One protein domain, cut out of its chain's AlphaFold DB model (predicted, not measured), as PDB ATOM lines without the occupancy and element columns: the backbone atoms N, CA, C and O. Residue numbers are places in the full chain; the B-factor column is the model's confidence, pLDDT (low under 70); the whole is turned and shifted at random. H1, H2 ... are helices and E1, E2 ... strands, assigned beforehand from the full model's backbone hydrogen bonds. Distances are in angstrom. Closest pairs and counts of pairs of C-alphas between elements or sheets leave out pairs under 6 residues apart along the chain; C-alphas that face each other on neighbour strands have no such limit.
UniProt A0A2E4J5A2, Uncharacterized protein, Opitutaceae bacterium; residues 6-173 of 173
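Overview. This is residues 6 to 173 of the 173 residues of an uncharacterized protein of Opitutaceae bacterium (UniProt A0A2E4J5A2). One strongly twisted sheet of six strands, curled like part of a barrel, has the short helix H2 in the hollow of one face and the longest helix, H6, across the opposite face. H4 is on the same face as H2, H3 lies off the sheet, H5 makes a corner with H6, and H1 and H5 only graze the sheet. The printed part has 168 residues with six named helices and six named strands, in the order H1 E1 H2 E2 E3 H3 E4 H4 E5 E6 H5 H6; the class is mixed, helices and strands. The sheet runs E2, E5, E4, E3, E1, E6 and is mixed, with E3 and E1 parallel and the other neighbours antiparallel. The whole is compact, with a radius of gyration of the C-alphas of 15.5 A, and spans 41 by 34 by 27 A.

Arrangement. Start at E5, residues 123 to 138, which bends by 115 degrees at residue 135. Beside it, antiparallel, find E4, residues 92 to 103, with N 96 and O 132 2.8 A apart. On the other side of E5 is the edge strand E2, residues 39 to 43, antiparallel, with N 40 and O 126 2.9 A apart. E3, residues 53 to 58, is antiparallel to E4, with N 54 and O 97 2.8 A apart. E1, residues 20 to 24, is parallel to E3, with N 22 and O 55 2.9 A apart. The edge strand E6, residues 147 to 149, is antiparallel to E1, with N 21 and O 148 2.7 A apart. H2, residues 28 to 33, is on the sheet; its closest C-alphas to E5 are those of Ile 33 and Lys 133, 5.5 A. H3, residues 65 to 77, is not on the sheet but is near H2. On the same face as H2, H4, residues 105 to 110, has a height over the sheet of 7.6 A. On the opposite face, H6, residues 158 to 172, has a height of 9.4 A and runs across the strands, at 77 degrees to E5 on the local plane. H5, residues 151 to 156, and H6 touch only at the corner, closest at the C-alphas of Lys 154 and Tyr 161, 5.3 A. H1, residues 11 to 14, and H6 only just touch, with 3 pairs of C-alphas within 8 A, the closest being Phe 11 and Leu 172, 5.8 A. In H2, H3, H4 and H6 every O i to N i+4 pair is within hydrogen-bond range; H5 has 1 of 2, and H1 is too short for such a pair.

Along the chain. Find C-alpha 11, where H1 begins, at (25.225, 0.371, -47.701). E5 runs 29.1 A from C-alpha 123 at (13.293, -10.290, -20.539), and E4 runs 27.4 A. H3 is 18.5 A long and H6 20.8 A, ending at C-alpha 172, (24.160, -3.999, -51.301).

Size, cuts and confidence. The C-alphas farthest apart are those of Ala 77 and Arg 155, 44.8 A. The printed part has no cut. The links from H3 to E4, residues 78 to 91, and from H4 to E5, residues 111 to 122, are long. The mean pLDDT of the printed part is 90.2, and residues 82 to 89 and 143 to 145 are under 70.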
ATOM      1  N   GLU A   6      10.319  -7.434 -44.935       93.25
ATOM      2  CA  GLU A   6      11.567  -7.651 -45.660       93.25
ATOM      3  C   GLU A   6      11.963  -6.378 -46.416       93.25
ATOM      4  O   GLU A   6      11.209  -5.879 -47.252       93.25
ATOM      5  N   ARG A   7      13.153  -5.840 -46.137       94.88
ATOM      6  CA  ARG A   7      13.653  -4.626 -46.790       94.88
ATOM      7  C   ARG A   7      15.162  -4.670 -46.946       94.88
ATOM      8  O   ARG A   7      15.887  -4.599 -45.957       94.88
ATOM      9  N   LYS A   8      15.637  -4.666 -48.195       94.81
ATOM     10  CA  LYS A   8      17.066  -4.510 -48.501       94.81
ATOM     11  C   LYS A   8      17.572  -3.152 -47.972       94.81
ATOM     12  O   LYS A   8      17.045  -2.123 -48.404       94.81
ATOM     13  N   PRO A   9      18.552  -3.119 -47.050       94.12
ATOM     14  CA  PRO A   9      19.157  -1.872 -46.596       94.12
ATOM     15  C   PRO A   9      20.087  -1.310 -47.676       94.12
ATOM     16  O   PRO A   9      20.587  -2.041 -48.529       94.12
ATOM     17  N   THR A  10      20.368  -0.015 -47.621       94.75
ATOM     18  CA  THR A  10      21.474   0.573 -48.381       94.75
ATOM     19  C   THR A  10      22.792   0.336 -47.648       94.75
ATOM     20  O   THR A  10      22.819   0.134 -46.432       94.75
ATOM     21  N   PHE A  11      23.917   0.410 -48.359       92.88
ATOM     22  CA  PHE A  11      25.225   0.371 -47.701       92.88
ATOM     23  C   PHE A  11      25.392   1.523 -46.690       92.88
ATOM     24  O   PHE A  11      25.951   1.332 -45.612       92.88
ATOM     25  N   GLN A  12      24.813   2.693 -46.982       93.06
ATOM     26  CA  GLN A  12      24.839   3.847 -46.082       93.06
ATOM     27  C   GLN A  12      24.100   3.587 -44.759       93.06
ATOM     28  O   GLN A  12      24.568   4.038 -43.714       93.06
ATOM     29  N   ASP A  13      23.001   2.823 -44.782       92.31
ATOM     30  CA  ASP A  13      22.290   2.418 -43.559       92.31
ATOM     31  C   ASP A  13      23.201   1.597 -42.633       92.31
ATOM     32  O   ASP A  13      23.174   1.761 -41.413       92.31
ATOM     33  N   ILE A  14      24.050   0.740 -43.210       93.31
ATOM     34  CA  ILE A  14      25.008  -0.083 -42.461       93.31
ATOM     35  C   ILE A  14      26.163   0.753 -41.918       93.31
ATOM     36  O   ILE A  14      26.616   0.518 -40.797       93.31
ATOM     37  N   MET A  15      26.635   1.737 -42.681       93.88
ATOM     38  CA  MET A  15      27.772   2.582 -42.304       93.88
ATOM     39  C   MET A  15      27.466   3.570 -41.168       93.88
ATOM     40  O   MET A  15      28.350   4.323 -40.755       93.88
ATOM     41  N   HIS A  16      26.242   3.563 -40.635       93.19
ATOM     42  CA  HIS A  16      25.875   4.371 -39.483       93.19
ATOM     43  C   HIS A  16      26.747   4.040 -38.246       93.19
ATOM     44  O   HIS A  16      26.852   2.866 -37.881       93.19
ATOM     45  N   PRO A  17      27.289   5.043 -37.515       91.69
ATOM     46  CA  PRO A  17      28.189   4.846 -36.364       91.69
ATOM     47  C   PRO A  17      27.661   3.942 -35.238       91.69
ATOM     48  O   PRO A  17      28.430   3.407 -34.431       91.69
ATOM     49  N   ASP A  18      26.340   3.792 -35.159       91.56
ATOM     50  CA  ASP A  18      25.665   2.963 -34.163       91.56
ATOM     51  C   ASP A  18      25.261   1.578 -34.656       91.56
ATOM     52  O   ASP A  18      24.710   0.819 -33.857       91.56
ATOM     53  N   THR A  19      25.563   1.212 -35.906       94.88
ATOM     54  CA  THR A  19      25.340  -0.149 -36.400       94.88
ATOM     55  C   THR A  19      26.061  -1.146 -35.510       94.88
ATOM     56  O   THR A  19      27.222  -0.962 -35.118       94.88
ATOM     57  N   ARG A  20      25.363  -2.225 -35.158       94.31
ATOM     58  CA  ARG A  20      25.877  -3.251 -34.245       94.31
ATOM     59  C   ARG A  20      25.982  -4.600 -34.930       94.31
ATOM     60  O   ARG A  20      25.297  -4.863 -35.902       94.31
ATOM     61  N   VAL A  21      26.817  -5.474 -34.397       94.31
ATOM     62  CA  VAL A  21      26.778  -6.910 -34.656       94.31
ATOM     63  C   VAL A  21      26.065  -7.544 -33.469       94.31
ATOM     64  O   VAL A  21      26.492  -7.361 -32.324       94.31
ATOM     65  N   LEU A  22      24.958  -8.228 -33.741       94.75
ATOM     66  CA  LEU A  22      24.110  -8.892 -32.756       94.75
ATOM     67  C   LEU A  22      24.259 -10.401 -32.919       94.75
ATOM     68  O   LEU A  22      23.867 -10.951 -33.945       94.75
ATOM     69  N   ASN A  23      24.808 -11.069 -31.906       94.06
ATOM     70  CA  ASN A  23      24.918 -12.523 -31.906       94.06
ATOM     71  C   ASN A  23      23.633 -13.164 -31.378       94.06
ATOM     72  O   ASN A  23      23.257 -12.945 -30.221       94.06
ATOM     73  N   VAL A  24      22.996 -13.985 -32.208       92.81
ATOM     74  CA  VAL A  24      21.797 -14.761 -31.880       92.81
ATOM     75  C   VAL A  24      22.082 -16.237 -32.141       92.81
ATOM     76  O   VAL A  24      22.734 -16.600 -33.114       92.81
ATOM     77  N   ARG A  25      21.613 -17.115 -31.252       90.38
ATOM     78  CA  ARG A  25      21.770 -18.568 -31.417       90.38
ATOM     79  C   ARG A  25      20.776 -19.109 -32.443       90.38
ATOM     80  O   ARG A  25      19.613 -18.708 -32.418       90.38
ATOM     81  N   SER A  26      21.186 -20.089 -33.247       88.12
ATOM     82  CA  SER A  26      20.235 -20.940 -33.973       88.12
ATOM     83  C   SER A  26      19.293 -21.635 -32.987       88.12
ATOM     84  O   SER A  26      19.786 -22.099 -31.956       88.12
ATOM     85  N   PRO A  27      17.983 -21.765 -33.267       89.12
ATOM     86  CA  PRO A  27      17.324 -21.435 -34.532       89.12
ATOM     87  C   PRO A  27      16.908 -19.969 -34.680       89.12
ATOM     88  O   PRO A  27      16.485 -19.549 -35.751       89.12
ATOM     89  N   TRP A  28      16.950 -19.188 -33.603       92.12
ATOM     90  CA  TRP A  28      16.291 -17.886 -33.557       92.12
ATOM     91  C   TRP A  28      16.886 -16.869 -34.526       92.12
ATOM     92  O   TRP A  28      16.131 -16.075 -35.079       92.12
ATOM     93  N   ALA A  29      18.196 -16.925 -34.780       92.69
ATOM     94  CA  ALA A  29      18.848 -16.058 -35.759       92.69
ATOM     95  C   ALA A  29      18.211 -16.226 -37.148       92.69
ATOM     96  O   ALA A  29      17.811 -15.261 -37.798       92.69
ATOM     97  N   GLU A  30      18.053 -17.471 -37.586       91.38
ATOM     98  CA  GLU A  30      17.469 -17.784 -38.881       91.38
ATOM     99  C   GLU A  30      15.972 -17.483 -38.935       91.38
ATOM    100  O   GLU A  30      15.469 -17.046 -39.966       91.38
ATOM    101  N   LEU A  31      15.249 -17.686 -37.835       92.75
ATOM    102  CA  LEU A  31      13.828 -17.342 -37.770       92.75
ATOM    103  C   LEU A  31      13.596 -15.840 -37.900       92.75
ATOM    104  O   LEU A  31      12.652 -15.438 -38.577       92.75
ATOM    105  N   ILE A  32      14.459 -15.023 -37.292       95.31
ATOM    106  CA  ILE A  32      14.406 -13.566 -37.436       95.31
ATOM    107  C   ILE A  32      14.656 -13.182 -38.894       95.31
ATOM    108  O   ILE A  32      13.876 -12.435 -39.477       95.31
ATOM    109  N   ILE A  33      15.702 -13.731 -39.521       93.94
ATOM    110  CA  ILE A  33      16.064 -13.328 -40.885       93.94
ATOM    111  C   ILE A  33      15.134 -13.866 -41.977       93.94
ATOM    112  O   ILE A  33      15.144 -13.354 -43.091       93.94
ATOM    113  N   ASN A  34      14.330 -14.882 -41.667       91.44
ATOM    114  CA  ASN A  34      13.253 -15.357 -42.536       91.44
ATOM    115  C   ASN A  34      11.905 -14.659 -42.237       91.44
ATOM    116  O   ASN A  34      10.895 -15.027 -42.835       91.44
ATOM    117  N   GLY A  35      11.860 -13.707 -41.294       93.00
ATOM    118  CA  GLY A  35      10.641 -12.977 -40.924       93.00
ATOM    119  C   GLY A  35       9.620 -13.787 -40.124       93.00
ATOM    120  O   GLY A  35       8.443 -13.439 -40.087       93.00
ATOM    121  N   TRP A  36      10.022 -14.908 -39.522       92.56
ATOM    122  CA  TRP A  36       9.118 -15.778 -38.755       92.56
ATOM    123  C   TRP A  36       9.134 -15.466 -37.262       92.56
ATOM    124  O   TRP A  36       8.184 -15.820 -36.568       92.56
ATOM    125  N   LYS A  37      10.200 -14.813 -36.780       94.25
ATOM    126  CA  LYS A  37      10.360 -14.318 -35.410       94.25
ATOM    127  C   LYS A  37      10.552 -12.804 -35.433       94.25
ATOM    128  O   LYS A  37      11.531 -12.309 -35.976       94.25
ATOM    129  N   ASP A  38       9.625 -12.099 -34.808       96.12
ATOM    130  CA  ASP A  38       9.496 -10.638 -34.776       96.12
ATOM    131  C   ASP A  38       9.980 -10.010 -33.456       96.12
ATOM    132  O   ASP A  38      10.065  -8.793 -33.334       96.12
ATOM    133  N   VAL A  39      10.329 -10.827 -32.461       96.75
ATOM    134  CA  VAL A  39      10.849 -10.375 -31.163       96.75
ATOM    135  C   VAL A  39      12.111 -11.143 -30.820       96.75
ATOM    136  O   VAL A  39      12.102 -12.371 -30.836       96.75
ATOM    137  N   GLU A  40      13.175 -10.450 -30.430       96.44
ATOM    138  CA  GLU A  40      14.349 -11.035 -29.780       96.44
ATOM    139  C   GLU A  40      14.292 -10.768 -28.267       96.44
ATOM    140  O   GLU A  40      14.152  -9.626 -27.840       96.44
ATOM    141  N   ASN A  41      14.400 -11.817 -27.447       95.56
ATOM    142  CA  ASN A  41      14.361 -11.678 -25.986       95.56
ATOM    143  C   ASN A  41      15.767 -11.397 -25.457       95.56
ATOM    144  O   ASN A  41      16.708 -12.133 -25.774       95.56
ATOM    145  N   ARG A  42      15.923 -10.351 -24.641       94.50
ATOM    146  CA  ARG A  42      17.202 -10.011 -24.003       94.50
ATOM    147  C   ARG A  42      17.008  -9.626 -22.540       94.50
ATOM    148  O   ARG A  42      15.957  -9.086 -22.208       94.50
ATOM    149  N   PRO A  43      18.033  -9.814 -21.684       93.69
ATOM    150  CA  PRO A  43      17.975  -9.367 -20.298       93.69
ATOM    151  C   PRO A  43      17.554  -7.901 -20.190       93.69
ATOM    152  O   PRO A  43      18.040  -7.072 -20.962       93.69
ATOM    153  N   ASN A  44      16.725  -7.568 -19.197       86.94
ATOM    154  CA  ASN A  44      16.157  -6.224 -19.015       86.94
ATOM    155  C   ASN A  44      17.197  -5.083 -19.028       86.94
ATOM    156  O   ASN A  44      16.942  -3.988 -19.527       86.94
ATOM    157  N   ALA A  45      18.410  -5.352 -18.538       88.69
ATOM    158  CA  ALA A  45      19.509  -4.388 -18.526       88.69
ATOM    159  C   ALA A  45      20.004  -3.980 -19.933       88.69
ATOM    160  O   ALA A  45      20.627  -2.929 -20.084       88.69
ATOM    161  N   LEU A  46      19.749  -4.787 -20.968       90.12
ATOM    162  CA  LEU A  46      20.187  -4.526 -22.336       90.12
ATOM    163  C   LEU A  46      19.066  -3.865 -23.143       90.12
ATOM    164  O   LEU A  46      18.153  -4.518 -23.654       90.12
ATOM    165  N   LYS A  47      19.168  -2.543 -23.300       92.50
ATOM    166  CA  LYS A  47      18.251  -1.750 -24.127       92.50
ATOM    167  C   LYS A  47      18.756  -1.643 -25.568       92.50
ATOM    168  O   LYS A  47      19.937  -1.385 -25.805       92.50
ATOM    169  N   MET A  48      17.840  -1.791 -26.518       93.50
ATOM    170  CA  MET A  48      18.035  -1.447 -27.924       93.50
ATOM    171  C   MET A  48      17.408  -0.085 -28.215       93.50
ATOM    172  O   MET A  48      16.262   0.165 -27.836       93.50
ATOM    173  N   HIS A  49      18.169   0.784 -28.882       92.19
ATOM    174  CA  HIS A  49      17.682   2.093 -29.305       92.19
ATOM    175  C   HIS A  49      16.639   1.938 -30.423       92.19
ATOM    176  O   HIS A  49      16.787   1.041 -31.262       92.19
ATOM    177  N   PRO A  50      15.619   2.809 -30.491       94.25
ATOM    178  CA  PRO A  50      14.699   2.820 -31.615       94.25
ATOM    179  C   PRO A  50      15.402   2.958 -32.968       94.25
ATOM    180  O   PRO A  50      16.383   3.696 -33.097       94.25
ATOM    181  N   ASN A  51      14.893   2.263 -33.984       93.94
ATOM    182  CA  ASN A  51      15.437   2.223 -35.349       93.94
ATOM    183  C   ASN A  51      16.887   1.719 -35.468       93.94
ATOM    184  O   ASN A  51      17.525   1.942 -36.498       93.94
ATOM    185  N   ALA A  52      17.415   1.035 -34.451       94.50
ATOM    186  CA  ALA A  52      18.775   0.518 -34.485       94.50
ATOM    187  C   ALA A  52      18.943  -0.583 -35.540       94.50
ATOM    188  O   ALA A  52      18.157  -1.529 -35.600       94.50
ATOM    189  N   VAL A  53      20.017  -0.480 -36.320       96.69
ATOM    190  CA  VAL A  53      20.404  -1.462 -37.336       96.69
ATOM    191  C   VAL A  53      21.453  -2.409 -36.759       96.69
ATOM    192  O   VAL A  53      22.434  -1.984 -36.141       96.69
ATOM    193  N   CYS A  54      21.250  -3.709 -36.956       96.69
ATOM    194  CA  CYS A  54      22.187  -4.744 -36.551       96.69
ATOM    195  C   CYS A  54      22.503  -5.697 -37.706       96.69
ATOM    196  O   CYS A  54      21.611  -6.167 -38.405       96.69
ATOM    197  N   LEU A  55      23.775  -6.055 -37.841       96.44
ATOM    198  CA  LEU A  55      24.224  -7.242 -38.553       96.44
ATOM    199  C   LEU A  55      23.951  -8.460 -37.668       96.44
ATOM    200  O   LEU A  55      24.439  -8.534 -36.537       96.44
ATOM    201  N   LEU A  56      23.157  -9.397 -38.170       95.50
ATOM    202  CA  LEU A  56      22.738 -10.575 -37.426       95.50
ATOM    203  C   LEU A  56      23.775 -11.688 -37.586       95.50
ATOM    204  O   LEU A  56      23.911 -12.273 -38.660       95.50
ATOM    205  N   LEU A  57      24.512 -11.966 -36.515       94.50
ATOM    206  CA  LEU A  57      25.505 -13.031 -36.432       94.50
ATOM    207  C   LEU A  57      24.846 -14.300 -35.895       94.50
ATOM    208  O   LEU A  57      24.312 -14.294 -34.785       94.50
ATOM    209  N   ASN A  58      24.931 -15.392 -36.651       91.88
ATOM    210  CA  ASN A  58      24.541 -16.698 -36.152       91.88
ATOM    211  C   ASN A  58      25.622 -17.276 -35.222       91.88
ATOM    212  O   ASN A  58      26.785 -17.420 -35.608       91.88
ATOM    213  N   SER A  59      25.240 -17.620 -33.997       87.44
ATOM    214  CA  SER A  59      26.140 -18.135 -32.966       87.44
ATOM    215  C   SER A  59      26.720 -19.512 -33.298       87.44
ATOM    216  O   SER A  59      26.092 -20.329 -33.962       87.44
ATOM    217  N   ALA A  60      27.885 -19.826 -32.720       83.69
ATOM    218  CA  ALA A  60      28.374 -21.209 -32.648       83.69
ATOM    219  C   ALA A  60      27.565 -22.092 -31.698       83.69
ATOM    220  O   ALA A  60      27.546 -23.316 -31.839       83.69
ATOM    221  N   ASN A  61      26.915 -21.478 -30.711       82.44
ATOM    222  CA  ASN A  61      26.208 -22.213 -29.682       82.44
ATOM    223  C   ASN A  61      24.900 -22.762 -30.246       82.44
ATOM    224  O   ASN A  61      23.997 -22.005 -30.606       82.44
ATOM    225  N   LYS A  62      24.793 -24.091 -30.270       75.94
ATOM    226  CA  LYS A  62      23.573 -24.790 -30.669       75.94
ATOM    227  C   LYS A  62      22.494 -24.619 -29.599       75.94
ATOM    228  O   LYS A  62      22.784 -24.642 -28.402       75.94
ATOM    229  N   SER A  63      21.247 -24.478 -30.037       81.69
ATOM    230  CA  SER A  63      20.090 -24.548 -29.142       81.69
ATOM    231  C   SER A  63      19.901 -25.940 -28.555       81.69
ATOM    232  O   SER A  63      20.291 -26.949 -29.148       81.69
ATOM    233  N   SER A  64      19.267 -25.992 -27.385       86.50
ATOM    234  CA  SER A  64      18.903 -27.257 -26.757       86.50
ATOM    235  C   SER A  64      17.772 -27.956 -27.525       86.50
ATOM    236  O   SER A  64      17.024 -27.339 -28.287       86.50
ATOM    237  N   ARG A  65      17.578 -29.260 -27.288       85.88
ATOM    238  CA  ARG A  65      16.417 -29.990 -27.838       85.88
ATOM    239  C   ARG A  65      15.082 -29.388 -27.382       85.88
ATOM    240  O   ARG A  65      14.118 -29.412 -28.142       85.88
ATOM    241  N   ALA A  66      15.027 -28.857 -26.160       88.06
ATOM    242  CA  ALA A  66      13.837 -28.207 -25.624       88.06
ATOM    243  C   ALA A  66      13.510 -26.916 -26.392       88.06
ATOM    244  O   ALA A  66      12.359 -26.720 -26.784       88.06
ATOM    245  N   ASP A  67      14.523 -26.097 -26.693       85.88
ATOM    246  CA  ASP A  67      14.370 -24.878 -27.498       85.88
ATOM    247  C   ASP A  67      13.858 -25.193 -28.907       85.88
ATOM    248  O   ASP A  67      12.945 -24.531 -29.405       85.88
ATOM    249  N   ILE A  68      14.403 -26.240 -29.539       86.75
ATOM    250  CA  ILE A  68      13.960 -26.704 -30.863       86.75
ATOM    251  C   ILE A  68      12.499 -27.166 -30.805       86.75
ATOM    252  O   ILE A  68      11.691 -26.772 -31.643       86.75
ATOM    253  N   ARG A  69      12.122 -27.957 -29.792       87.94
ATOM    254  CA  ARG A  69      10.734 -28.412 -29.620       87.94
ATOM    255  C   ARG A  69       9.775 -27.236 -29.440       87.94
ATOM    256  O   ARG A  69       8.747 -27.197 -30.109       87.94
ATOM    257  N   ARG A  70      10.114 -26.278 -28.569       88.56
ATOM    258  CA  ARG A  70       9.313 -25.065 -28.348       88.56
ATOM    259  C   ARG A  70       9.151 -24.275 -29.644       88.56
ATOM    260  O   ARG A  70       8.040 -23.887 -29.987       88.56
ATOM    261  N   THR A  71      10.248 -24.093 -30.370       89.62
ATOM    262  CA  THR A  71      10.267 -23.415 -31.668       89.62
ATOM    263  C   THR A  71       9.303 -24.074 -32.652       89.62
ATOM    264  O   THR A  71       8.466 -23.387 -33.228       89.62
ATOM    265  N   ASN A  72       9.345 -25.399 -32.788       89.75
ATOM    266  CA  ASN A  72       8.456 -26.125 -33.698       89.75
ATOM    267  C   ASN A  72       6.976 -25.986 -33.316       89.75
ATOM    268  O   ASN A  72       6.130 -25.864 -34.201       89.75
ATOM    269  N   CYS A  73       6.651 -25.970 -32.018       89.88
ATOM    270  CA  CYS A  73       5.284 -25.712 -31.560       89.88
ATOM    271  C   CYS A  73       4.803 -24.314 -31.971       89.88
ATOM    272  O   CYS A  73       3.688 -24.189 -32.473       89.88
ATOM    273  N   ILE A  74       5.643 -23.286 -31.794       92.00
ATOM    274  CA  ILE A  74       5.305 -21.911 -32.185       92.00
ATOM    275  C   ILE A  74       5.136 -21.820 -33.702       92.00
ATOM    276  O   ILE A  74       4.108 -21.330 -34.150       92.00
ATOM    277  N   LEU A  75       6.087 -22.347 -34.485       90.88
ATOM    278  CA  LEU A  75       6.017 -22.349 -35.952       90.88
ATOM    279  C   LEU A  75       4.718 -22.977 -36.455       90.88
ATOM    280  O   LEU A  75       4.014 -22.366 -37.257       90.88
ATOM    281  N   LYS A  76       4.352 -24.143 -35.914       90.19
ATOM    282  CA  LYS A  76       3.086 -24.802 -36.241       90.19
ATOM    283  C   LYS A  76       1.880 -23.926 -35.890       90.19
ATOM    284  O   LYS A  76       0.950 -23.844 -36.688       90.19
ATOM    285  N   ALA A  77       1.889 -23.274 -34.725       89.81
ATOM    286  CA  ALA A  77       0.801 -22.399 -34.286       89.81
ATOM    287  C   ALA A  77       0.629 -21.163 -35.185       89.81
ATOM    288  O   ALA A  77      -0.497 -20.731 -35.408       89.81
ATOM    289  N   ILE A  78       1.719 -20.635 -35.751       88.88
ATOM    290  CA  ILE A  78       1.687 -19.510 -36.701       88.88
ATOM    291  C   ILE A  78       1.581 -19.955 -38.172       88.88
ATOM    292  O   ILE A  78       1.822 -19.160 -39.080       88.88
ATOM    293  N   GLY A  79       1.254 -21.228 -38.428       88.81
ATOM    294  CA  GLY A  79       1.048 -21.760 -39.779       88.81
ATOM    295  C   GLY A  79       2.317 -21.837 -40.634       88.81
ATOM    296  O   GLY A  79       2.235 -21.793 -41.861       88.81
ATOM    297  N   LYS A  80       3.499 -21.920 -40.013       86.12
ATOM    298  CA  LYS A  80       4.785 -22.113 -40.696       86.12
ATOM    299  C   LYS A  80       5.222 -23.572 -40.596       86.12
ATOM    300  O   LYS A  80       5.119 -24.194 -39.539       86.12
ATOM    301  N   ASP A  81       5.723 -24.108 -41.704       77.38
ATOM    302  CA  ASP A  81       6.232 -25.475 -41.756       77.38
ATOM    303  C   ASP A  81       7.575 -25.571 -40.996       77.38
ATOM    304  O   ASP A  81       8.502 -24.809 -41.296       77.38
ATOM    305  N   PRO A  82       7.710 -26.478 -40.010       62.41
ATOM    306  CA  PRO A  82       8.950 -26.697 -39.275       62.41
ATOM    307  C   PRO A  82      10.061 -27.389 -40.080       62.41
ATOM    308  O   PRO A  82      11.079 -27.730 -39.473       62.41
ATOM    309  N   VAL A  83       9.943 -27.589 -41.405       62.84
ATOM    310  CA  VAL A  83      11.079 -27.963 -42.284       62.84
ATOM    311  C   VAL A  83      12.060 -26.784 -42.411       62.84
ATOM    312  O   VAL A  83      12.379 -26.265 -43.476       62.84
ATOM    313  N   TRP A  84      12.564 -26.339 -41.270       64.38
ATOM    314  CA  TRP A  84      13.683 -25.440 -41.143       64.38
ATOM    315  C   TRP A  84      14.909 -26.280 -40.800       64.38
ATOM    316  O   TRP A  84      14.904 -27.073 -39.856       64.38
ATOM    317  N   LYS A  85      15.971 -26.113 -41.584       65.31
ATOM    318  CA  LYS A  85      17.280 -26.671 -41.261       65.31
ATOM    319  C   LYS A  85      18.124 -25.549 -40.657       65.31
ATOM    320  O   LYS A  85      18.223 -24.496 -41.295       65.31
ATOM    321  N   PRO A  86      18.724 -25.750 -39.468       64.06
ATOM    322  CA  PRO A  86      19.771 -24.863 -38.984       64.06
ATOM    323  C   PRO A  86      20.790 -24.613 -40.077       64.06
ATOM    324  O   PRO A  86      21.107 -25.520 -40.846       64.06
ATOM    325  N   THR A  87      21.300 -23.389 -40.155       63.53
ATOM    326  CA  THR A  87      22.436 -23.155 -41.038       63.53
ATOM    327  C   THR A  87      23.599 -24.020 -40.547       63.53
ATOM    328  O   THR A  87      23.983 -23.957 -39.381       63.53
ATOM    329  N   ASP A  88      24.195 -24.819 -41.435       65.62
ATOM    330  CA  ASP A  88      25.375 -25.642 -41.110       65.62
ATOM    331  C   ASP A  88      26.634 -24.791 -40.840       65.62
ATOM    332  O   ASP A  88      27.722 -25.314 -40.606       65.62
ATOM    333  N   ARG A  89      26.498 -23.460 -40.892       69.88
ATOM    334  CA  ARG A  89      27.571 -22.475 -40.794       69.88
ATOM    335  C   ARG A  89      27.379 -21.618 -39.540       69.88
ATOM    336  O   ARG A  89      26.857 -20.506 -39.638       69.88
ATOM    337  N   PRO A  90      27.786 -22.101 -38.357       78.56
ATOM    338  CA  PRO A  90      27.919 -21.226 -37.201       78.56
ATOM    339  C   PRO A  90      28.923 -20.096 -37.484       78.56
ATOM    340  O   PRO A  90      29.802 -20.238 -38.330       78.56
ATOM    341  N   GLN A  91      28.828 -18.998 -36.733       88.25
ATOM    342  CA  GLN A  91      29.766 -17.864 -36.785       88.25
ATOM    343  C   GLN A  91      29.808 -17.137 -38.133       88.25
ATOM    344  O   GLN A  91      30.873 -16.755 -38.626       88.25
ATOM    345  N   CYS A  92      28.635 -16.908 -38.722       91.88
ATOM    346  CA  CYS A  92      28.503 -16.070 -39.906       91.88
ATOM    347  C   CYS A  92      27.447 -14.975 -39.732       91.88
ATOM    348  O   CYS A  92      26.444 -15.168 -39.041       91.88
ATOM    349  N   ILE A  93      27.667 -13.818 -40.356       94.00
ATOM    350  CA  ILE A  93      26.615 -12.806 -40.491       94.00
ATOM    351  C   ILE A  93      25.674 -13.283 -41.592       94.00
ATOM    352  O   ILE A  93      26.093 -13.460 -42.734       94.00
ATOM    353  N   ILE A  94      24.412 -13.505 -41.233       94.38
ATOM    354  CA  ILE A  94      23.388 -14.089 -42.115       94.38
ATOM    355  C   ILE A  94      22.415 -13.050 -42.672       94.38
ATOM    356  O   ILE A  94      21.628 -13.353 -43.568       94.38
ATOM    357  N   GLY A  95      22.451 -11.826 -42.151       95.88
ATOM    358  CA  GLY A  95      21.586 -10.761 -42.625       95.88
ATOM    359  C   GLY A  95      21.678  -9.487 -41.809       95.88
ATOM    360  O   GLY A  95      22.545  -9.330 -40.945       95.88
ATOM    361  N   VAL A  96      20.755  -8.584 -42.099       97.38
ATOM    362  CA  VAL A  96      20.599  -7.288 -41.450       97.38
ATOM    363  C   VAL A  96      19.207  -7.216 -40.844       97.38
ATOM    364  O   VAL A  96      18.237  -7.671 -41.445       97.38
ATOM    365  N   VAL A  97      19.105  -6.647 -39.650       97.56
ATOM    366  CA  VAL A  97      17.834  -6.413 -38.965       97.56
ATOM    367  C   VAL A  97      17.771  -4.980 -38.471       97.56
ATOM    368  O   VAL A  97      18.775  -4.419 -38.029       97.56
ATOM    369  N   LYS A  98      16.583  -4.391 -38.518       97.38
ATOM    370  CA  LYS A  98      16.289  -3.104 -37.899       97.38
ATOM    371  C   LYS A  98      15.279  -3.313 -36.791       97.38
ATOM    372  O   LYS A  98      14.230  -3.908 -37.021       97.38
ATOM    373  N   PHE A  99      15.579  -2.799 -35.609       96.69
ATOM    374  CA  PHE A  99      14.685  -2.875 -34.464       96.69
ATOM    375  C   PHE A  99      13.822  -1.622 -34.364       96.69
ATOM    376  O   PHE A  99      14.304  -0.507 -34.558       96.69
ATOM    377  N   GLU A 100      12.549  -1.795 -34.029       95.69
ATOM    378  CA  GLU A 100      11.663  -0.689 -33.666       95.69
ATOM    379  C   GLU A 100      12.074  -0.079 -32.326       95.69
ATOM    380  O   GLU A 100      12.041   1.136 -32.160       95.69
ATOM    381  N   GLY A 101      12.552  -0.919 -31.409       95.31
ATOM    382  CA  GLY A 101      13.013  -0.527 -30.090       95.31
ATOM    383  C   GLY A 101      13.114  -1.733 -29.169       95.31
ATOM    384  O   GLY A 101      13.130  -2.884 -29.614       95.31
ATOM    385  N   SER A 102      13.193  -1.455 -27.873       96.38
ATOM    386  CA  SER A 102      13.130  -2.474 -26.831       96.38
ATOM    387  C   SER A 102      12.104  -2.079 -25.785       96.38
ATOM    388  O   SER A 102      12.108  -0.923 -25.360       96.38
ATOM    389  N   PHE A 103      11.286  -3.039 -25.371       96.38
ATOM    390  CA  PHE A 103      10.113  -2.836 -24.526       96.38
ATOM    391  C   PHE A 103      10.165  -3.827 -23.363       96.38
ATOM    392  O   PHE A 103      10.457  -5.007 -23.577       96.38
ATOM    393  N   ASP A 104       9.956  -3.358 -22.139       96.12
ATOM    394  CA  ASP A 104       9.567  -4.254 -21.046       96.12
ATOM    395  C   ASP A 104       8.105  -4.707 -21.196       96.12
ATOM    396  O   ASP A 104       7.444  -4.371 -22.176       96.12
ATOM    397  N   GLU A 105       7.621  -5.527 -20.265       94.81
ATOM    398  CA  GLU A 105       6.289  -6.134 -20.348       94.81
ATOM    399  C   GLU A 105       5.167  -5.084 -20.409       94.81
ATOM    400  O   GLU A 105       4.284  -5.170 -21.267       94.81
ATOM    401  N   ASP A 106       5.252  -4.043 -19.575       94.69
ATOM    402  CA  ASP A 106       4.271  -2.960 -19.534       94.69
ATOM    403  C   ASP A 106       4.322  -2.111 -20.809       94.69
ATOM    404  O   ASP A 106       3.285  -1.753 -21.372       94.69
ATOM    405  N   GLU A 107       5.524  -1.758 -21.268       95.56
ATOM    406  CA  GLU A 107       5.736  -1.003 -22.505       95.56
ATOM    407  C   GLU A 107       5.248  -1.790 -23.732       95.56
ATOM    408  O   GLU A 107       4.632  -1.210 -24.628       95.56
ATOM    409  N   PHE A 108       5.485  -3.104 -23.766       94.62
ATOM    410  CA  PHE A 108       5.089  -3.988 -24.861       94.62
ATOM    411  C   PHE A 108       3.564  -4.103 -24.963       94.62
ATOM    412  O   PHE A 108       3.007  -3.955 -26.053       94.62
ATOM    413  N   ALA A 109       2.883  -4.273 -23.823       93.25
ATOM    414  CA  ALA A 109       1.424  -4.304 -23.752       93.25
ATOM    415  C   ALA A 109       0.795  -2.950 -24.123       93.25
ATOM    416  O   ALA A 109      -0.151  -2.900 -24.908       93.25
ATOM    417  N   LYS A 110       1.343  -1.832 -23.623       95.25
ATOM    418  CA  LYS A 110       0.864  -0.474 -23.960       95.25
ATOM    419  C   LYS A 110       1.018  -0.144 -25.441       95.25
ATOM    420  O   LYS A 110       0.178   0.559 -25.997       95.25
ATOM    421  N   ALA A 111       2.072  -0.651 -26.077       90.81
ATOM    422  CA  ALA A 111       2.283  -0.521 -27.514       90.81
ATOM    423  C   ALA A 111       1.399  -1.474 -28.348       90.81
ATOM    424  O   ALA A 111       1.465  -1.443 -29.576       90.81
ATOM    425  N   ASN A 112       0.550  -2.284 -27.700       91.31
ATOM    426  CA  ASN A 112      -0.356  -3.248 -28.322       91.31
ATOM    427  C   ASN A 112       0.373  -4.244 -29.244       91.31
ATOM    428  O   ASN A 112      -0.134  -4.635 -30.303       91.31
ATOM    429  N   PHE A 113       1.595  -4.623 -28.860       90.06
ATOM    430  CA  PHE A 113       2.308  -5.702 -29.521       90.06
ATOM    431  C   PHE A 113       1.806  -7.052 -29.017       90.06
ATOM    432  O   PHE A 113       1.555  -7.255 -27.833       90.06
ATOM    433  N   GLU A 114       1.733  -8.010 -29.934       91.50
ATOM    434  CA  GLU A 114       1.437  -9.403 -29.637       91.50
ATOM    435  C   GLU A 114       2.416 -10.259 -30.426       91.50
ATOM    436  O   GLU A 114       2.472 -10.167 -31.654       91.50
ATOM    437  N   SER A 115       3.191 -11.086 -29.729       93.75
ATOM    438  CA  SER A 115       4.106 -12.026 -30.365       93.75
ATOM    439  C   SER A 115       4.210 -13.310 -29.543       93.75
ATOM    440  O   SER A 115       4.529 -13.244 -28.354       93.75
ATOM    441  N   PRO A 116       4.042 -14.498 -30.159       93.75
ATOM    442  CA  PRO A 116       4.246 -15.776 -29.473       93.75
ATOM    443  C   PRO A 116       5.723 -16.026 -29.125       93.75
ATOM    444  O   PRO A 116       6.063 -17.012 -28.466       93.75
ATOM    445  N   TRP A 117       6.616 -15.158 -29.603       94.44
ATOM    446  CA  TRP A 117       8.048 -15.247 -29.384       94.44
ATOM    447  C   TRP A 117       8.530 -14.479 -28.160       94.44
ATOM    448  O   TRP A 117       9.672 -14.717 -27.751       94.44
ATOM    449  N   TYR A 118       7.719 -13.578 -27.601       95.00
ATOM    450  CA  TYR A 118       8.067 -12.852 -26.385       95.00
ATOM    451  C   TYR A 118       7.889 -13.751 -25.153       95.00
ATOM    452  O   TYR A 118       6.899 -14.470 -25.033       95.00
ATOM    453  N   ASN A 119       8.875 -13.753 -24.254       91.56
ATOM    454  CA  ASN A 119       8.853 -14.566 -23.034       91.56
ATOM    455  C   ASN A 119       8.172 -13.880 -21.837       91.56
ATOM    456  O   ASN A 119       7.941 -14.559 -20.841       91.56
ATOM    457  N   GLY A 120       7.885 -12.576 -21.914       92.88
ATOM    458  CA  GLY A 120       7.530 -11.778 -20.737       92.88
ATOM    459  C   GLY A 120       8.742 -11.476 -19.847       92.88
ATOM    460  O   GLY A 120       9.895 -11.715 -20.231       92.88
ATOM    461  N   ALA A 121       8.488 -10.957 -18.646       91.31
ATOM    462  CA  ALA A 121       9.527 -10.738 -17.647       91.31
ATOM    463  C   ALA A 121      10.308 -12.037 -17.313       91.31
ATOM    464  O   ALA A 121       9.737 -13.129 -17.307       91.31
ATOM    465  N   PRO A 122      11.621 -11.954 -17.004       94.12
ATOM    466  CA  PRO A 122      12.422 -10.740 -16.809       94.12
ATOM    467  C   PRO A 122      13.084 -10.209 -18.096       94.12
ATOM    468  O   PRO A 122      13.975  -9.358 -18.018       94.12
ATOM    469  N   ASP A 123      12.712 -10.720 -19.270       95.31
ATOM    470  CA  ASP A 123      13.293 -10.290 -20.539       95.31
ATOM    471  C   ASP A 123      12.571  -9.050 -21.094       95.31
ATOM    472  O   ASP A 123      11.361  -8.870 -20.939       95.31
ATOM    473  N   ARG A 124      13.316  -8.212 -21.818       95.38
ATOM    474  CA  ARG A 124      12.749  -7.199 -22.713       95.38
ATOM    475  C   ARG A 124      12.586  -7.758 -24.116       95.38
ATOM    476  O   ARG A 124      13.454  -8.482 -24.614       95.38
ATOM    477  N   ALA A 125      11.510  -7.343 -24.768       97.00
ATOM    478  CA  ALA A 125      11.249  -7.592 -26.173       97.00
ATOM    479  C   ALA A 125      12.026  -6.591 -27.029       97.00
ATOM    480  O   ALA A 125      11.750  -5.393 -26.993       97.00
ATOM    481  N   TRP A 126      12.992  -7.052 -27.818       97.19
ATOM    482  CA  TRP A 126      13.558  -6.264 -28.913       97.19
ATOM    483  C   TRP A 126      12.736  -6.536 -30.172       97.19
ATOM    484  O   TRP A 126      12.869  -7.598 -30.781       97.19
ATOM    485  N   VAL A 127      11.868  -5.593 -30.536       97.31
ATOM    486  CA  VAL A 127      10.898  -5.757 -31.631       97.31
ATOM    487  C   VAL A 127      11.580  -5.511 -32.971       97.31
ATOM    488  O   VAL A 127      12.153  -4.445 -33.203       97.31
ATOM    489  N   VAL A 128      11.536  -6.505 -33.853       97.44
ATOM    490  CA  VAL A 128      12.103  -6.473 -35.201       97.44
ATOM    491  C   VAL A 128      11.125  -5.757 -36.127       97.44
ATOM    492  O   VAL A 128       9.999  -6.201 -36.335       97.44
ATOM    493  N   LYS A 129      11.574  -4.656 -36.721       96.31
ATOM    494  CA  LYS A 129      10.799  -3.845 -37.666       96.31
ATOM    495  C   LYS A 129      11.033  -4.278 -39.107       96.31
ATOM    496  O   LYS A 129      10.091  -4.468 -39.869       96.31
ATOM    497  N   GLU A 130      12.302  -4.417 -39.475       97.50
ATOM    498  CA  GLU A 130      12.722  -4.788 -40.825       97.50
ATOM    499  C   GLU A 130      13.781  -5.888 -40.741       97.50
ATOM    500  O   GLU A 130      14.582  -5.921 -39.801       97.50
ATOM    501  N   TYR A 131      13.806  -6.773 -41.730       97.25
ATOM    502  CA  TYR A 131      14.847  -7.785 -41.879       97.25
ATOM    503  C   TYR A 131      15.290  -7.895 -43.334       97.25
ATOM    504  O   TYR A 131      14.552  -7.562 -44.260       97.25
ATOM    505  N   TRP A 132      16.508  -8.381 -43.540       97.06
ATOM    506  CA  TRP A 132      17.002  -8.718 -44.862       97.06
ATOM    507  C   TRP A 132      18.060  -9.804 -44.796       97.06
ATOM    508  O   TRP A 132      19.112  -9.642 -44.170       97.06
ATOM    509  N   LYS A 133      17.782 -10.919 -45.462       94.88
ATOM    510  CA  LYS A 133      18.694 -12.050 -45.536       94.88
ATOM    511  C   LYS A 133      19.790 -11.774 -46.553       94.88
ATOM    512  O   LYS A 133      19.507 -11.444 -47.701       94.88
ATOM    513  N   LEU A 134      21.041 -11.962 -46.142       94.06
ATOM    514  CA  LEU A 134      22.164 -11.889 -47.067       94.06
ATOM    515  C   LEU A 134      22.093 -13.068 -48.048       94.06
ATOM    516  O   LEU A 134      21.983 -14.213 -47.595       94.06
ATOM    517  N   PRO A 135      22.215 -12.827 -49.368       92.06
ATOM    518  CA  PRO A 135      22.366 -13.899 -50.346       92.06
ATOM    519  C   PRO A 135      23.553 -14.812 -50.021       92.06
ATOM    520  O   PRO A 135      23.440 -16.033 -50.115       92.06
ATOM    521  N   ASN A 136      24.671 -14.220 -49.582       92.25
ATOM    522  CA  ASN A 136      25.877 -14.930 -49.178       92.25
ATOM    523  C   ASN A 136      26.255 -14.551 -47.735       92.25
ATOM    524  O   ASN A 136      26.700 -13.423 -47.497       92.25
ATOM    525  N   PRO A 137      26.104 -15.474 -46.762       93.00
ATOM    526  CA  PRO A 137      26.532 -15.230 -45.390       93.00
ATOM    527  C   PRO A 137      28.032 -14.934 -45.293       93.00
ATOM    528  O   PRO A 137      28.839 -15.613 -45.930       93.00
ATOM    529  N   ILE A 138      28.403 -13.973 -44.448       92.50
ATOM    530  CA  ILE A 138      29.797 -13.552 -44.234       92.50
ATOM    531  C   ILE A 138      30.416 -14.453 -43.155       92.50
ATOM    532  O   ILE A 138      29.981 -14.369 -42.004       92.50
ATOM    533  N   PRO A 139      31.381 -15.335 -43.479       90.25
ATOM    534  CA  PRO A 139      31.876 -16.357 -42.555       90.25
ATOM    535  C   PRO A 139      32.922 -15.829 -41.559       90.25
ATOM    536  O   PRO A 139      33.455 -14.732 -41.717       90.25
ATOM    537  N   ASN A 140      33.273 -16.671 -40.579       85.00
ATOM    538  CA  ASN A 140      34.405 -16.498 -39.655       85.00
ATOM    539  C   ASN A 140      34.336 -15.229 -38.791       85.00
ATOM    540  O   ASN A 140      35.358 -14.623 -38.468       85.00
ATOM    541  N   VAL A 141      33.129 -14.830 -38.387       86.31
ATOM    542  CA  VAL A 141      32.920 -13.682 -37.499       86.31
ATOM    543  C   VAL A 141      32.930 -14.174 -36.041       86.31
ATOM    544  O   VAL A 141      32.054 -14.954 -35.661       86.31
ATOM    545  N   PRO A 142      33.883 -13.740 -35.190       80.00
ATOM    546  CA  PRO A 142      34.021 -14.246 -33.826       80.00
ATOM    547  C   PRO A 142      32.744 -14.071 -32.991       80.00
ATOM    548  O   PRO A 142      32.232 -12.966 -32.812       80.00
ATOM    549  N   GLY A 143      32.250 -15.181 -32.435       67.56
ATOM    550  CA  GLY A 143      30.966 -15.263 -31.733       67.56
ATOM    551  C   GLY A 143      30.942 -14.773 -30.278       67.56
ATOM    552  O   GLY A 143      29.952 -15.002 -29.593       67.56
ATOM    553  N   SER A 144      31.977 -14.116 -29.752       61.12
ATOM    554  CA  SER A 144      31.988 -13.676 -28.340       61.12
ATOM    555  C   SER A 144      31.142 -12.424 -28.062       61.12
ATOM    556  O   SER A 144      31.018 -11.989 -26.920       61.12
ATOM    557  N   LEU A 145      30.544 -11.829 -29.094       60.72
ATOM    558  CA  LEU A 145      29.927 -10.508 -29.026       60.72
ATOM    559  C   LEU A 145      28.405 -10.618 -28.930       60.72
ATOM    560  O   LEU A 145      27.733 -10.653 -29.954       60.72
ATOM    561  N   SER A 146      27.840 -10.659 -27.718       74.50
ATOM    562  CA  SER A 146      26.375 -10.647 -27.538       74.50
ATOM    563  C   SER A 146      25.726  -9.454 -28.254       74.50
ATOM    564  O   SER A 146      24.715  -9.631 -28.929       74.50
ATOM    565  N   LEU A 147      26.349  -8.274 -28.166       87.62
ATOM    566  CA  LEU A 147      26.047  -7.073 -28.943       87.62
ATOM    567  C   LEU A 147      27.284  -6.155 -28.967       87.62
ATOM    568  O   LEU A 147      27.764  -5.741 -27.912       87.62
ATOM    569  N   ARG A 148      27.796  -5.773 -30.144       89.69
ATOM    570  CA  ARG A 148      28.955  -4.858 -30.265       89.69
ATOM    571  C   ARG A 148      28.755  -3.849 -31.385       89.69
ATOM    572  O   ARG A 148      28.239  -4.217 -32.425       89.69
ATOM    573  N   LYS A 149      29.214  -2.601 -31.231       91.81
ATOM    574  CA  LYS A 149      29.275  -1.663 -32.369       91.81
ATOM    575  C   LYS A 149      30.191  -2.210 -33.470       91.81
ATOM    576  O   LYS A 149      31.315  -2.618 -33.172       91.81
ATOM    577  N   LEU A 150      29.737  -2.167 -34.720       91.88
ATOM    578  CA  LEU A 150      30.485  -2.611 -35.898       91.88
ATOM    579  C   LEU A 150      31.833  -1.886 -35.994       91.88
ATOM    580  O   LEU A 150      32.877  -2.527 -36.077       91.88
ATOM    581  N   HIS A 151      31.842  -0.560 -35.843       90.88
ATOM    582  CA  HIS A 151      33.063   0.251 -35.929       90.88
ATOM    583  C   HIS A 151      34.088  -0.025 -34.821       90.88
ATOM    584  O   HIS A 151      35.269   0.274 -34.991       90.88
ATOM    585  N   ASN A 152      33.692  -0.661 -33.713       90.94
ATOM    586  CA  ASN A 152      34.661  -1.103 -32.708       90.94
ATOM    587  C   ASN A 152      35.515  -2.275 -33.220       90.94
ATOM    588  O   ASN A 152      36.595  -2.504 -32.673       90.94
ATOM    589  N   LEU A 153      35.063  -3.003 -34.250       88.31
ATOM    590  CA  LEU A 153      35.870  -4.024 -34.918       88.31
ATOM    591  C   LEU A 153      37.031  -3.404 -35.688       88.31
ATOM    592  O   LEU A 153      38.102  -3.989 -35.660       88.31
ATOM    593  N   LYS A 154      36.888  -2.196 -36.249       91.19
ATOM    594  CA  LYS A 154      37.990  -1.503 -36.937       91.19
ATOM    595  C   LYS A 154      39.247  -1.395 -36.067       91.19
ATOM    596  O   LYS A 154      40.357  -1.481 -36.570       91.19
ATOM    597  N   ARG A 155      39.072  -1.219 -34.752       88.00
ATOM    598  CA  ARG A 155      40.187  -1.128 -33.797       88.00
ATOM    599  C   ARG A 155      40.711  -2.490 -33.349       88.00
ATOM    600  O   ARG A 155      41.913  -2.645 -33.213       88.00
ATOM    601  N   SER A 156      39.833  -3.457 -33.071       87.50
ATOM    602  CA  SER A 156      40.261  -4.746 -32.498       87.50
ATOM    603  C   SER A 156      40.564  -5.838 -33.524       87.50
ATOM    604  O   SER A 156      41.272  -6.777 -33.203       87.50
ATOM    605  N   HIS A 157      39.950  -5.763 -34.704       89.62
ATOM    606  CA  HIS A 157      40.007  -6.750 -35.787       89.62
ATOM    607  C   HIS A 157      39.851  -6.025 -37.145       89.62
ATOM    608  O   HIS A 157      38.822  -6.192 -37.806       89.62
ATOM    609  N   PRO A 158      40.809  -5.165 -37.538       92.44
ATOM    610  CA  PRO A 158      40.693  -4.329 -38.739       92.44
ATOM    611  C   PRO A 158      40.424  -5.146 -40.009       92.44
ATOM    612  O   PRO A 158      39.493  -4.833 -40.741       92.44
ATOM    613  N   GLU A 159      41.135  -6.258 -40.204       92.75
ATOM    614  CA  GLU A 159      40.957  -7.135 -41.371       92.75
ATOM    615  C   GLU A 159      39.536  -7.706 -41.473       92.75
ATOM    616  O   GLU A 159      38.954  -7.776 -42.553       92.75
ATOM    617  N   LEU A 160      38.945  -8.080 -40.333       90.75
ATOM    618  CA  LEU A 160      37.569  -8.566 -40.279       90.75
ATOM    619  C   LEU A 160      36.571  -7.447 -40.587       90.75
ATOM    620  O   LEU A 160      35.583  -7.679 -41.277       90.75
ATOM    621  N   TYR A 161      36.808  -6.246 -40.055       93.31
ATOM    622  CA  TYR A 161      35.974  -5.085 -40.347       93.31
ATOM    623  C   TYR A 161      35.972  -4.785 -41.851       93.31
ATOM    624  O   TYR A 161      34.898  -4.675 -42.440       93.31
ATOM    625  N   ASP A 162      37.146  -4.754 -42.480       94.38
ATOM    626  CA  ASP A 162      37.287  -4.500 -43.915       94.38
ATOM    627  C   ASP A 162      36.659  -5.621 -44.758       94.38
ATOM    628  O   ASP A 162      35.960  -5.346 -45.736       94.38
ATOM    629  N   LEU A 163      36.821  -6.887 -44.349       92.88
ATOM    630  CA  LEU A 163      36.164  -8.030 -44.988       92.88
ATOM    631  C   LEU A 163      34.635  -7.905 -44.948       92.88
ATOM    632  O   LEU A 163      33.981  -8.116 -45.971       92.88
ATOM    633  N   ILE A 164      34.071  -7.570 -43.781       93.88
ATOM    634  CA  ILE A 164      32.626  -7.386 -43.610       93.88
ATOM    635  C   ILE A 164      32.138  -6.272 -44.532       93.88
ATOM    636  O   ILE A 164      31.187  -6.485 -45.280       93.88
ATOM    637  N   LEU A 165      32.793  -5.107 -44.513       94.94
ATOM    638  CA  LEU A 165      32.379  -3.976 -45.341       94.94
ATOM    639  C   LEU A 165      32.450  -4.303 -46.830       94.94
ATOM    640  O   LEU A 165      31.465  -4.092 -47.527       94.94
ATOM    641  N   LYS A 166      33.550  -4.899 -47.296       95.06
ATOM    642  CA  LYS A 166      33.711  -5.300 -48.699       95.06
ATOM    643  C   LYS A 166      32.620  -6.275 -49.150       95.06
ATOM    644  O   LYS A 166      32.086  -6.143 -50.248       95.06
ATOM    645  N   GLN A 167      32.282  -7.264 -48.319       95.00
ATOM    646  CA  GLN A 167      31.234  -8.232 -48.657       95.00
ATOM    647  C   GLN A 167      29.828  -7.632 -48.602       95.00
ATOM    648  O   GLN A 167      28.968  -8.060 -49.371       95.00
ATOM    649  N   LEU A 168      29.576  -6.672 -47.710       94.56
ATOM    650  CA  LEU A 168      28.302  -5.959 -47.658       94.56
ATOM    651  C   LEU A 168      28.153  -5.012 -48.845       94.56
ATOM    652  O   LEU A 168      27.105  -5.016 -49.476       94.56
ATOM    653  N   GLU A 169      29.193  -4.262 -49.197       94.75
ATOM    654  CA  GLU A 169      29.195  -3.377 -50.362       94.75
ATOM    655  C   GLU A 169      28.905  -4.159 -51.648       94.75
ATOM    656  O   GLU A 169      27.997  -3.795 -52.387       94.75
ATOM    657  N   ALA A 170      29.562  -5.306 -51.852       94.38
ATOM    658  CA  ALA A 170      29.335  -6.163 -53.018       94.38
ATOM    659  C   ALA A 170      27.917  -6.765 -53.107       94.38
ATOM    660  O   ALA A 170      27.501  -7.191 -54.180       94.38
ATOM    661  N   GLN A 171      27.193  -6.864 -51.988       94.06
ATOM    662  CA  GLN A 171      25.833  -7.420 -51.943       94.06
ATOM    663  C   GLN A 171      24.743  -6.332 -51.914       94.06
ATOM    664  O   GLN A 171      23.584  -6.601 -52.257       94.06
ATOM    665  N   LEU A 172      25.086  -5.119 -51.469       91.44
ATOM    666  CA  LEU A 172      24.160  -3.999 -51.301       91.44
ATOM    667  C   LEU A 172      24.225  -2.969 -52.434       91.44
ATOM    668  O   LEU A 172      23.177  -2.383 -52.715       91.44
ATOM    669  N   GLY A 173      25.395  -2.781 -53.057       77.44
ATOM    670  CA  GLY A 173      25.561  -2.041 -54.316       77.44
ATOM    671  C   GLY A 173      24.905  -2.748 -55.494       77.44
ATOM    672  O   GLY A 173      24.557  -2.027 -56.451       77.44
TER     673      GLY A 173